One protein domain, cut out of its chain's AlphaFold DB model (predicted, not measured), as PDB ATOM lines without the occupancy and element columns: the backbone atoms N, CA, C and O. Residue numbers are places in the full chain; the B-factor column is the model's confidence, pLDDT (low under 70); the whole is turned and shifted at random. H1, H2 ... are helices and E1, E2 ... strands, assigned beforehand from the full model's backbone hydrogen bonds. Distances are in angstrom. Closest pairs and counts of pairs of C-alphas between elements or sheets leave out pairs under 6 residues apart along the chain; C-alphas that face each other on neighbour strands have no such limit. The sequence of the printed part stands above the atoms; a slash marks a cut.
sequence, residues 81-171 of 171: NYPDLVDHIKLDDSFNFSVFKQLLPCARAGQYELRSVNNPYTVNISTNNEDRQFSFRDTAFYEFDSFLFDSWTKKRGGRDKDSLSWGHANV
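Overview. This is residues 81 to 171 of the 171 residues of an uncharacterized protein of Collinsella sp. AM12-1 (UniProt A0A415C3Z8). There is little regular structure: one longer helix, H4, runs through the middle of a loose frame of loops, with hairpin E1-E2 toward one end, H1 and the last residues toward the other, and H2 and H3 on one side. The 91 printed residues, 32 in named elements, run H1, H2, H3, E1, E2, H4: mostly helix, with antiparallel sheet E1 - E2. The whole is loose, radius of gyration of the C-alphas 15.5 A, spans 45 by 30 by 25 A.

Arrangement. Begin at H1, residues 84 to 87, which touches no helix. H2, residues 97 to 100, is close to but not clearly touching H4, residues 140 to 153; their closest C-alphas, Phe 100 and Phe 144, are 7.1 A apart. H3, residues 105 to 108, only just touches H4's residues 143 to 147, with 3 pairs of C-alphas within 8 A, the closest Arg 108 and Phe 147 at 6.2 A. E1, residues 124 to 126, and E2, residues 133 to 135, form an antiparallel hairpin; N 125 and O 134, 2.8 A apart, are within hydrogen-bond range. In H4 every O i to N i+4 pair is within range; H1, H2 and H3 are too short for one.

Along the chain. Find C-alpha 84 at (39.044, -38.030, 3.618), where H1 begins. From C-alpha 140 at (17.471, -20.917, 18.355), H4 runs 20.0 A to C-alpha 153.

Size, cuts and confidence. The farthest C-alphas, Asp 131 and Gly 157, are 47.5 A apart. The printed part has no cut; H3 to E1 is a long link. Residues 127 to 130 and 169 to 171 have pLDDT under 70.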
ATOM      1  N   ASN A  81      43.482 -40.601  11.495       75.25
ATOM      2  CA  ASN A  81      42.092 -40.808  11.895       75.25
ATOM      3  C   ASN A  81      41.173 -39.639  11.495       75.25
ATOM      4  O   ASN A  81      40.154 -39.402  12.150       75.25
ATOM      5  N   TYR A  82      41.508 -38.927  10.412       79.25
ATOM      6  CA  TYR A  82      40.656 -37.895   9.828       79.25
ATOM      7  C   TYR A  82      39.842 -38.432   8.656       79.25
ATOM      8  O   TYR A  82      40.298 -39.325   7.942       79.25
ATOM      9  N   PRO A  83      38.620 -37.919   8.440       82.50
ATOM     10  CA  PRO A  83      37.833 -38.315   7.288       82.50
ATOM     11  C   PRO A  83      38.445 -37.731   6.015       82.50
ATOM     12  O   PRO A  83      38.743 -36.544   6.002       82.50
ATOM     13  N   ASP A  84      38.526 -38.496   4.925       84.50
ATOM     14  CA  ASP A  84      39.044 -38.030   3.618       84.50
ATOM     15  C   ASP A  84      38.374 -36.722   3.139       84.50
ATOM     16  O   ASP A  84      38.945 -35.931   2.393       84.50
ATOM     17  N   LEU A  85      37.158 -36.444   3.622       82.94
ATOM     18  CA  LEU A  85      36.422 -35.219   3.325       82.94
ATOM     19  C   LEU A  85      37.159 -33.935   3.737       82.94
ATOM     20  O   LEU A  85      36.853 -32.894   3.164       82.94
ATOM     21  N   VAL A  86      38.115 -33.972   4.676       86.00
ATOM     22  CA  VAL A  86      38.880 -32.767   5.067       86.00
ATOM     23  C   VAL A  86      39.665 -32.158   3.904       86.00
ATOM     24  O   VAL A  86      39.968 -30.965   3.916       86.00
ATOM     25  N   ASP A  87      39.948 -32.948   2.867       85.81
ATOM     26  CA  ASP A  87      40.607 -32.485   1.645       85.81
ATOM     27  C   ASP A  87      39.660 -31.644   0.756       85.81
ATOM     28  O   ASP A  87      40.110 -30.910  -0.124       85.81
ATOM     29  N   HIS A  88      38.345 -31.703   1.004       85.81
ATOM     30  CA  HIS A  88      37.300 -31.068   0.190       85.81
ATOM     31  C   HIS A  88      36.376 -30.125   0.974       85.81
ATOM     32  O   HIS A  88      35.781 -29.220   0.389       85.81
ATOM     33  N   ILE A  89      36.228 -30.329   2.285       87.69
ATOM     34  CA  ILE A  89      35.393 -29.529   3.184       87.69
ATOM     35  C   ILE A  89      36.167 -29.279   4.477       87.69
ATOM     36  O   ILE A  89      36.578 -30.219   5.153       87.69
ATOM     37  N   LYS A  90      36.325 -28.007   4.854       88.19
ATOM     38  CA  LYS A  90      36.910 -27.639   6.149       88.19
ATOM     39  C   LYS A  90      35.973 -28.079   7.276       88.19
ATOM     40  O   LYS A  90      34.769 -27.834   7.195       88.19
ATOM     41  N   LEU A  91      36.522 -28.693   8.321       86.50
ATOM     42  CA  LEU A  91      35.760 -29.172   9.475       86.50
ATOM     43  C   LEU A  91      36.158 -28.411  10.737       86.50
ATOM     44  O   LEU A  91      37.347 -28.232  11.006       86.50
ATOM     45  N   ASP A  92      35.148 -28.004  11.504       89.62
ATOM     46  CA  ASP A  92      35.325 -27.426  12.832       89.62
ATOM     47  C   ASP A  92      34.988 -28.423  13.947       89.62
ATOM     48  O   ASP A  92      34.329 -29.440  13.706       89.62
ATOM     49  N   ASP A  93      35.409 -28.104  15.172       86.25
ATOM     50  CA  ASP A  93      35.053 -28.862  16.372       86.25
ATOM     51  C   ASP A  93      33.533 -28.979  16.540       86.25
ATOM     52  O   ASP A  93      32.778 -28.012  16.398       86.25
ATOM     53  N   SER A  94      33.060 -30.166  16.922       88.25
ATOM     54  CA  SER A  94      31.640 -30.368  17.200       88.25
ATOM     55  C   SER A  94      31.218 -29.655  18.489       88.25
ATOM     56  O   SER A  94      31.828 -29.866  19.538       88.25
ATOM     57  N   PHE A  95      30.109 -28.915  18.450       92.50
ATOM     58  CA  PHE A  95      29.470 -28.364  19.647       92.50
ATOM     59  C   PHE A  95      28.060 -28.927  19.825       92.50
ATOM     60  O   PHE A  95      27.320 -29.142  18.866       92.50
ATOM     61  N   ASN A  96      27.660 -29.167  21.072       94.56
ATOM     62  CA  ASN A  96      26.359 -29.744  21.366       94.56
ATOM     63  C   ASN A  96      25.267 -28.665  21.498       94.56
ATOM     64  O   ASN A  96      25.362 -27.761  22.328       94.56
ATOM     65  N   PHE A  97      24.176 -28.805  20.742       95.25
ATOM     66  CA  PHE A  97      23.058 -27.856  20.773       95.25
ATOM     67  C   PHE A  97      22.337 -27.775  22.133       95.25
ATOM     68  O   PHE A  97      21.852 -26.714  22.523       95.25
ATOM     69  N   SER A  98      22.240 -28.873  22.890       94.50
ATOM     70  CA  SER A  98      21.628 -28.836  24.224       94.50
ATOM     71  C   SER A  98      22.495 -28.074  25.223       94.50
ATOM     72  O   SER A  98      21.943 -27.325  26.025       94.50
ATOM     73  N   VAL A  99      23.822 -28.197  25.118       94.75
ATOM     74  CA  VAL A  99      24.785 -27.408  25.902       94.75
ATOM     75  C   VAL A  99      24.688 -25.934  25.525       94.75
ATOM     76  O   VAL A  99      24.596 -25.089  26.408       94.75
ATOM     77  N   PHE A 100      24.609 -25.616  24.229       95.75
ATOM     78  CA  PHE A 100      24.421 -24.243  23.752       95.75
ATOM     79  C   PHE A 100      23.206 -23.572  24.402       95.75
ATOM     80  O   PHE A 100      23.310 -22.461  24.914       95.75
ATOM     81  N   LYS A 101      22.067 -24.271  24.477       95.06
ATOM     82  CA  LYS A 101      20.855 -23.743  25.126       95.06
ATOM     83  C   LYS A 101      21.012 -23.462  26.625       95.06
ATOM     84  O   LYS A 101      20.196 -22.729  27.173       95.06
ATOM     85  N   GLN A 102      22.009 -24.051  27.288       95.75
ATOM     86  CA  GLN A 102      22.307 -23.794  28.701       95.75
ATOM     87  C   GLN A 102      23.216 -22.573  28.902       95.75
ATOM     88  O   GLN A 102      23.358 -22.100  30.027       95.75
ATOM     89  N   LEU A 103      23.820 -22.040  27.836       94.38
ATOM     90  CA  LEU A 103      24.680 -20.865  27.918       94.38
ATOM     91  C   LEU A 103      23.872 -19.594  28.214       94.38
ATOM     92  O   LEU A 103      22.752 -19.392  27.730       94.38
ATOM     93  N   LEU A 104      24.480 -18.681  28.974       94.12
ATOM     94  CA  LEU A 104      23.943 -17.335  29.157       94.12
ATOM     95  C   LEU A 104      23.948 -16.567  27.820       94.12
ATOM     96  O   LEU A 104      24.814 -16.826  26.982       94.12
ATOM     97  N   PRO A 105      23.037 -15.598  27.610       89.56
ATOM     98  CA  PRO A 105      22.958 -14.846  26.352       89.56
ATOM     99  C   PRO A 105      24.286 -14.216  25.905       89.56
ATOM    100  O   PRO A 105      24.608 -14.241  24.724       89.56
ATOM    101  N   CYS A 106      25.101 -13.721  26.843       88.06
ATOM    102  CA  CYS A 106      26.414 -13.143  26.535       88.06
ATOM    103  C   CYS A 106      27.401 -14.149  25.921       88.06
ATOM    104  O   CYS A 106      28.260 -13.751  25.143       88.06
ATOM    105  N   ALA A 107      27.269 -15.438  26.245       87.19
ATOM    106  CA  ALA A 107      28.087 -16.513  25.690       87.19
ATOM    107  C   ALA A 107      27.505 -17.091  24.389       87.19
ATOM    108  O   ALA A 107      28.221 -17.762  23.655       87.19
ATOM    109  N   ARG A 108      26.221 -16.836  24.099       86.38
ATOM    110  CA  ARG A 108      25.547 -17.259  22.858       86.38
ATOM    111  C   ARG A 108      25.630 -16.237  21.731       86.38
ATOM    112  O   ARG A 108      25.317 -16.576  20.594       86.38
ATOM    113  N   ALA A 109      26.019 -15.003  22.042       75.56
ATOM    114  CA  ALA A 109      26.037 -13.885  21.110       75.56
ATOM    115  C   ALA A 109      27.069 -14.081  19.980       75.56
ATOM    116  O   ALA A 109      28.179 -13.554  20.040       75.56
ATOM    117  N   GLY A 110      26.690 -14.831  18.943       78.19
ATOM    118  CA  GLY A 110      27.419 -14.935  17.683       78.19
ATOM    119  C   GLY A 110      26.998 -13.831  16.715       78.19
ATOM    120  O   GLY A 110      25.804 -13.630  16.483       78.19
ATOM    121  N   GLN A 111      27.967 -13.119  16.139       82.25
ATOM    122  CA  GLN A 111      27.729 -12.067  15.143       82.25
ATOM    123  C   GLN A 111      28.139 -12.530  13.741       82.25
ATOM    124  O   GLN A 111      28.799 -11.798  13.005       82.25
ATOM    125  N   TYR A 112      27.761 -13.754  13.364       91.44
ATOM    126  CA  TYR A 112      28.065 -14.282  12.040       91.44
ATOM    127  C   TYR A 112      26.840 -14.249  11.131       91.44
ATOM    128  O   TYR A 112      25.806 -14.856  11.409       91.44
ATOM    129  N   GLU A 113      26.965 -13.565   9.995       90.25
ATOM    130  CA  GLU A 113      25.918 -13.565   8.981       90.25
ATOM    131  C   GLU A 113      25.967 -14.862   8.161       90.25
ATOM    132  O   GLU A 113      26.891 -15.114   7.381       90.25
ATOM    133  N   LEU A 114      24.955 -15.713   8.336       91.69
ATOM    134  CA  LEU A 114      24.883 -16.984   7.624       91.69
ATOM    135  C   LEU A 114      24.451 -16.782   6.168       91.69
ATOM    136  O   LEU A 114      23.379 -16.253   5.874       91.69
ATOM    137  N   ARG A 115      25.226 -17.341   5.233       89.25
ATOM    138  CA  ARG A 115      24.854 -17.383   3.804       89.25
ATOM    139  C   ARG A 115      23.528 -18.110   3.556       89.25
ATOM    140  O   ARG A 115      22.824 -17.790   2.604       89.25
ATOM    141  N   SER A 116      23.168 -19.056   4.429       84.75
ATOM    142  CA  SER A 116      21.899 -19.792   4.359       84.75
ATOM    143  C   SER A 116      20.676 -18.886   4.450       84.75
ATOM    144  O   SER A 116      19.623 -19.283   3.972       84.75
ATOM    145  N   VAL A 117      20.806 -17.672   4.996       89.69
ATOM    146  CA  VAL A 117      19.719 -16.687   5.056       89.69
ATOM    147  C   VAL A 117      19.983 -15.429   4.236       89.69
ATOM    148  O   VAL A 117      19.105 -14.572   4.159       89.69
ATOM    149  N   ASN A 118      21.178 -15.282   3.662       88.69
ATOM    150  CA  ASN A 118      21.529 -14.179   2.771       88.69
ATOM    151  C   ASN A 118      21.381 -14.623   1.308       88.69
ATOM    152  O   ASN A 118      22.348 -14.809   0.572       88.69
ATOM    153  N   ASN A 119      20.137 -14.892   0.924       87.62
ATOM    154  CA  ASN A 119      19.745 -15.266  -0.427       87.62
ATOM    155  C   ASN A 119      18.276 -14.847  -0.651       87.62
ATOM    156  O   ASN A 119      17.567 -14.593   0.325       87.62
ATOM    157  N   PRO A 120      17.805 -14.746  -1.906       86.69
ATOM    158  CA  PRO A 120      16.455 -14.263  -2.199       86.69
ATOM    159  C   PRO A 120      15.350 -15.300  -1.938       86.69
ATOM    160  O   PRO A 120      14.177 -14.997  -2.152       86.69
ATOM    161  N   TYR A 121      15.690 -16.523  -1.523       85.69
ATOM    162  CA  TYR A 121      14.711 -17.582  -1.307       85.69
ATOM    163  C   TYR A 121      14.126 -17.519   0.106       85.69
ATOM    164  O   TYR A 121      14.767 -17.085   1.060       85.69
ATOM    165  N   THR A 122      12.884 -17.977   0.255       82.25
ATOM    166  CA  THR A 122      12.243 -18.086   1.568       82.25
ATOM    167  C   THR A 122      12.878 -19.217   2.371       82.25
ATOM    168  O   THR A 122      12.831 -20.377   1.966       82.25
ATOM    169  N   VAL A 123      13.423 -18.881   3.542       86.12
ATOM    170  CA  VAL A 123      14.071 -19.836   4.454       86.12
ATOM    171  C   VAL A 123      13.296 -19.880   5.765       86.12
ATOM    172  O   VAL A 123      13.652 -19.236   6.752       86.12
ATOM    173  N   ASN A 124      12.201 -20.640   5.755       86.69
ATOM    174  CA  ASN A 124      11.328 -20.830   6.909       86.69
ATOM    175  C   ASN A 124      11.424 -22.262   7.439       86.69
ATOM    176  O   ASN A 124      11.596 -23.213   6.678       86.69
ATOM    177  N   ILE A 125      11.227 -22.419   8.745       83.19
ATOM    178  CA  ILE A 125      10.963 -23.709   9.376       83.19
ATOM    179  C   ILE A 125       9.460 -23.819   9.612       83.19
ATOM    180  O   ILE A 125       8.839 -22.938  10.211       83.19
ATOM    181  N   SER A 126       8.871 -24.923   9.158       73.62
ATOM    182  CA  SER A 126       7.471 -25.247   9.402       73.62
ATOM    183  C   SER A 126       7.333 -26.410  10.378       73.62
ATOM    184  O   SER A 126       8.204 -27.271  10.520       73.62
ATOM    185  N   THR A 127       6.196 -26.441  11.067       65.31
ATOM    186  CA  THR A 127       5.733 -27.679  11.702       65.31
ATOM    187  C   THR A 127       5.057 -28.563  10.650       65.31
ATOM    188  O   THR A 127       4.602 -28.064   9.624       65.31
ATOM    189  N   ASN A 128       4.953 -29.873  10.905       56.91
ATOM    190  CA  ASN A 128       4.436 -30.891   9.967       56.91
ATOM    191  C   ASN A 128       3.040 -30.616   9.351       56.91
ATOM    192  O   ASN A 128       2.607 -31.387   8.495       56.91
ATOM    193  N   ASN A 129       2.327 -29.578   9.801       60.25
ATOM    194  CA  ASN A 129       1.011 -29.186   9.299       60.25
ATOM    195  C   ASN A 129       1.018 -27.922   8.423       60.25
ATOM    196  O   ASN A 129      -0.054 -27.535   7.991       60.25
ATOM    197  N   GLU A 130       2.168 -27.290   8.155       65.19
ATOM    198  CA  GLU A 130       2.305 -26.079   7.310       65.19
ATOM    199  C   GLU A 130       1.576 -24.812   7.821       65.19
ATOM    200  O   GLU A 130       1.983 -23.711   7.463       65.19
ATOM    201  N   ASP A 131       0.611 -24.936   8.743       70.81
ATOM    202  CA  ASP A 131      -0.195 -23.843   9.321       70.81
ATOM    203  C   ASP A 131       0.627 -22.777  10.063       70.81
ATOM    204  O   ASP A 131       0.169 -21.658  10.294       70.81
ATOM    205  N   ARG A 132       1.837 -23.135  10.504       79.00
ATOM    206  CA  ARG A 132       2.760 -22.231  11.196       79.00
ATOM    207  C   ARG A 132       4.139 -22.359  10.587       79.00
ATOM    208  O   ARG A 132       4.771 -23.417  10.691       79.00
ATOM    209  N   GLN A 133       4.584 -21.263   9.992       84.81
ATOM    210  CA  GLN A 133       5.939 -21.081   9.511       84.81
ATOM    211  C   GLN A 133       6.608 -19.984  10.325       84.81
ATOM    212  O   GLN A 133       6.012 -18.939  10.579       84.81
ATOM    213  N   PHE A 134       7.847 -20.234  10.714       88.56
ATOM    214  CA  PHE A 134       8.699 -19.262  11.378       88.56
ATOM    215  C   PHE A 134       9.913 -19.033  10.492       88.56
ATOM    216  O   PHE A 134      10.458 -19.991   9.938       88.56
ATOM    217  N   SER A 135      10.336 -17.780  10.351       90.38
ATOM    218  CA  SER A 135      11.613 -17.472   9.706       90.38
ATOM    219  C   SER A 135      12.719 -18.250  10.406       90.38
ATOM    220  O   SER A 135      12.770 -18.269  11.636       90.38
ATOM    221  N   PHE A 136      13.619 -18.886   9.651       91.69
ATOM    222  CA  PHE A 136      14.758 -19.584  10.248       91.69
ATOM    223  C   PHE A 136      15.577 -18.644  11.142       91.69
ATOM    224  O   PHE A 136      15.998 -19.062  12.219       91.69
ATOM    225  N   ARG A 137      15.703 -17.367  10.743       91.19
ATOM    226  CA  ARG A 137      16.400 -16.311  11.502       91.19
ATOM    227  C   ARG A 137      15.850 -16.117  12.916       91.19
ATOM    228  O   ARG A 137      16.607 -15.758  13.809       91.19
ATOM    229  N   ASP A 138      14.572 -16.418  13.127       90.31
ATOM    230  CA  ASP A 138      13.877 -16.204  14.399       90.31
ATOM    231  C   ASP A 138      13.885 -17.469  15.275       90.31
ATOM    232  O   ASP A 138      13.006 -17.679  16.114       90.31
ATOM    233  N   THR A 139      14.859 -18.361  15.070       90.88
ATOM    234  CA  THR A 139      14.959 -19.631  15.794       90.88
ATOM    235  C   THR A 139      16.278 -19.766  16.545       90.88
ATOM    236  O   THR A 139      17.325 -19.289  16.112       90.88
ATOM    237  N   ALA A 140      16.254 -20.534  17.639       92.06
ATOM    238  CA  ALA A 140      17.471 -20.917  18.355       92.06
ATOM    239  C   ALA A 140      18.446 -21.738  17.484       92.06
ATOM    240  O   ALA A 140      19.624 -21.819  17.811       92.06
ATOM    241  N   PHE A 141      17.972 -22.349  16.389       92.56
ATOM    242  CA  PHE A 141      18.840 -23.030  15.426       92.56
ATOM    243  C   PHE A 141      19.705 -22.033  14.654       92.56
ATOM    244  O   PHE A 141      20.898 -22.259  14.514       92.56
ATOM    245  N   TYR A 142      19.134 -20.906  14.222       93.06
ATOM    246  CA  TYR A 142      19.907 -19.839  13.591       93.06
ATOM    247  C   TYR A 142      20.909 -19.209  14.560       93.06
ATOM    248  O   TYR A 142      22.064 -19.003  14.197       93.06
ATOM    249  N   GLU A 143      20.490 -18.940  15.802       93.62
ATOM    250  CA  GLU A 143      21.389 -18.429  16.849       93.62
ATOM    251  C   GLU A 143      22.565 -19.393  17.075       93.62
ATOM    252  O   GLU A 143      23.713 -18.964  17.167       93.62
ATOM    253  N   PHE A 144      22.289 -20.700  17.096       95.12
ATOM    254  CA  PHE A 144      23.306 -21.734  17.240       95.12
ATOM    255  C   PHE A 144      24.259 -21.811  16.048       95.12
ATOM    256  O   PHE A 144      25.471 -21.821  16.245       95.12
ATOM    257  N   ASP A 145      23.739 -21.821  14.821       94.06
ATOM    258  CA  ASP A 145      24.569 -21.844  13.618       94.06
ATOM    259  C   ASP A 145      25.447 -20.583  13.540       94.06
ATOM    260  O   ASP A 145      26.645 -20.678  13.273       94.06
ATOM    261  N   SER A 146      24.890 -19.405  13.844       94.69
ATOM    262  CA  SER A 146      25.654 -18.153  13.938       94.69
ATOM    263  C   SER A 146      26.765 -18.258  14.984       94.69
ATOM    264  O   SER A 146      27.913 -17.924  14.696       94.69
ATOM    265  N   PHE A 147      26.455 -18.783  16.175       95.06
ATOM    266  CA  PHE A 147      27.432 -19.024  17.237       95.06
ATOM    267  C   PHE A 147      28.573 -19.945  16.783       95.06
ATOM    268  O   PHE A 147      29.736 -19.623  17.018       95.06
ATOM    269  N   LEU A 148      28.269 -21.055  16.102       94.25
ATOM    270  CA  LEU A 148      29.285 -21.978  15.591       94.25
ATOM    271  C   LEU A 148      30.258 -21.262  14.652       94.25
ATOM    272  O   LEU A 148      31.466 -21.291  14.878       94.25
ATOM    273  N   PHE A 149      29.741 -20.563  13.638       93.50
ATOM    274  CA  PHE A 149      30.589 -19.874  12.667       93.50
ATOM    275  C   PHE A 149      31.351 -18.690  13.270       93.50
ATOM    276  O   PHE A 149      32.519 -18.498  12.939       93.50
ATOM    277  N   ASP A 150      30.727 -17.926  14.164       93.88
ATOM    278  CA  ASP A 150      31.378 -16.831  14.886       93.88
ATOM    279  C   ASP A 150      32.518 -17.342  15.781       93.88
ATOM    280  O   ASP A 150      33.602 -16.760  15.823       93.88
ATOM    281  N   SER A 151      32.302 -18.465  16.470       92.75
ATOM    282  CA  SER A 151      33.338 -19.087  17.293       92.75
ATOM    283  C   SER A 151      34.491 -19.626  16.443       92.75
ATOM    284  O   SER A 151      35.654 -19.487  16.829       92.75
ATOM    285  N   TRP A 152      34.187 -20.166  15.257       93.31
ATOM    286  CA  TRP A 152      35.177 -20.696  14.329       93.31
ATOM    287  C   TRP A 152      36.079 -19.591  13.770       93.31
ATOM    288  O   TRP A 152      37.296 -19.750  13.770       93.31
ATOM    289  N   THR A 153      35.539 -18.438  13.360       91.56
ATOM    290  CA  THR A 153      36.363 -17.320  12.848       91.56
ATOM    291  C   THR A 153      37.272 -16.697  13.907       91.56
ATOM    292  O   THR A 153      38.287 -16.095  13.571       91.56
ATOM    293  N   LYS A 154      36.939 -16.849  15.191       90.75
ATOM    294  CA  LYS A 154      37.711 -16.298  16.317       90.75
ATOM    295  C   LYS A 154      38.759 -17.264  16.878       90.75
ATOM    296  O   LYS A 154      39.444 -16.919  17.848       90.75
ATOM    297  N   LYS A 155      38.902 -18.471  16.316       90.19
ATOM    298  CA  LYS A 155      39.908 -19.438  16.778       90.19
ATOM    299  C   LYS A 155      41.324 -18.907  16.561       90.19
ATOM    300  O   LYS A 155      41.644 -18.275  15.563       90.19
ATOM    301  N   ARG A 156      42.199 -19.175  17.533       87.06
ATOM    302  CA  ARG A 156      43.612 -18.765  17.503       87.06
ATOM    303  C   ARG A 156      44.501 -19.882  16.961       87.06
ATOM    304  O   ARG A 156      44.136 -21.057  17.018       87.06
ATOM    305  N   GLY A 157      45.699 -19.505  16.514       84.50
ATOM    306  CA  GLY A 157      46.731 -20.448  16.072       84.50
ATOM    307  C   GLY A 157      46.517 -20.985  14.657       84.50
ATOM    308  O   GLY A 157      46.811 -22.146  14.415       84.50
ATOM    309  N   GLY A 158      45.959 -20.173  13.749       82.56
ATOM    310  CA  GLY A 158      45.703 -20.573  12.356       82.56
ATOM    311  C   GLY A 158      44.557 -21.575  12.185       82.56
ATOM    312  O   GLY A 158      44.408 -22.165  11.122       82.56
ATOM    313  N   ARG A 159      43.757 -21.769  13.239       85.75
ATOM    314  CA  ARG A 159      42.592 -22.664  13.281       85.75
ATOM    315  C   ARG A 159      41.281 -21.957  12.956       85.75
ATOM    316  O   ARG A 159      40.209 -22.531  13.113       85.75
ATOM    317  N   ASP A 160      41.315 -20.689  12.569       91.06
ATOM    318  CA  ASP A 160      40.100 -20.037  12.110       91.06
ATOM    319  C   ASP A 160      39.669 -20.572  10.739       91.06
ATOM    320  O   ASP A 160      40.455 -21.155   9.989       91.06
ATOM    321  N   LYS A 161      38.389 -20.385  10.419       88.00
ATOM    322  CA  LYS A 161      37.769 -20.871   9.181       88.00
ATOM    323  C   LYS A 161      38.540 -20.482   7.918       88.00
ATOM    324  O   LYS A 161      38.574 -21.263   6.961       88.00
ATOM    325  N   ASP A 162      39.124 -19.292   7.889       89.44
ATOM    326  CA  ASP A 162      39.736 -18.740   6.687       89.44
ATOM    327  C   ASP A 162      41.207 -19.166   6.574       89.44
ATOM    328  O   ASP A 162      41.639 -19.544   5.483       89.44
ATOM    329  N   SER A 163      41.923 -19.253   7.698       90.06
ATOM    330  CA  SER A 163      43.325 -19.693   7.752       90.06
ATOM    331  C   SER A 163      43.521 -21.210   7.736       90.06
ATOM    332  O   SER A 163      44.580 -21.667   7.305       90.06
ATOM    333  N   LEU A 164      42.534 -22.001   8.180       87.56
ATOM    334  CA  LEU A 164      42.654 -23.461   8.229       87.56
ATOM    335  C   LEU A 164      42.928 -24.019   6.824       87.56
ATOM    336  O   LEU A 164      42.160 -23.775   5.889       87.56
ATOM    337  N   SER A 165      44.017 -24.769   6.668       86.31
ATOM    338  CA  SER A 165      44.385 -25.400   5.402       86.31
ATOM    339  C   SER A 165      43.471 -26.580   5.072       86.31
ATOM    340  O   SER A 165      42.939 -27.262   5.948       86.31
ATOM    341  N   TRP A 166      43.309 -26.853   3.777       87.44
ATOM    342  CA  TRP A 166      42.686 -28.095   3.322       87.44
ATOM    343  C   TRP A 166      43.477 -29.308   3.820       87.44
ATOM    344  O   TRP A 166      44.687 -29.236   4.055       87.44
ATOM    345  N   GLY A 167      42.777 -30.419   4.011       81.69
ATOM    346  CA  GLY A 167      43.351 -31.660   4.517       81.69
ATOM    347  C   GLY A 167      43.558 -31.712   6.027       81.69
ATOM    348  O   GLY A 167      44.075 -32.709   6.531       81.69
ATOM    349  N   HIS A 168      43.131 -30.666   6.741       76.25
ATOM    350  CA  HIS A 168      43.227 -30.541   8.190       76.25
ATOM    351  C   HIS A 168      41.839 -30.311   8.797       76.25
ATOM    352  O   HIS A 168      40.967 -29.686   8.189       76.25
ATOM    353  N   ALA A 169      41.645 -30.803  10.018       69.00
ATOM    354  CA  ALA A 169      40.502 -30.450  10.847       69.00
ATOM    355  C   ALA A 169      40.976 -29.612  12.035       69.00
ATOM    356  O   ALA A 169      42.112 -29.753  12.495       69.00
ATOM    357  N   ASN A 170      40.092 -28.761  12.544       65.56
ATOM    358  CA  ASN A 170      40.293 -28.163  13.853       65.56
ATOM    359  C   ASN A 170      40.032 -29.220  14.921       65.56
ATOM    360  O   ASN A 170      38.902 -29.686  15.025       65.56
ATOM    361  N   VAL A 171      41.082 -29.590  15.656       59.47
ATOM    362  CA  VAL A 171      41.047 -30.346  16.919       59.47
ATOM    363  C   VAL A 171      41.942 -29.619  17.926       59.47
ATOM    364  O   VAL A 171      42.880 -28.902  17.484       59.47
TER     365      VAL A 171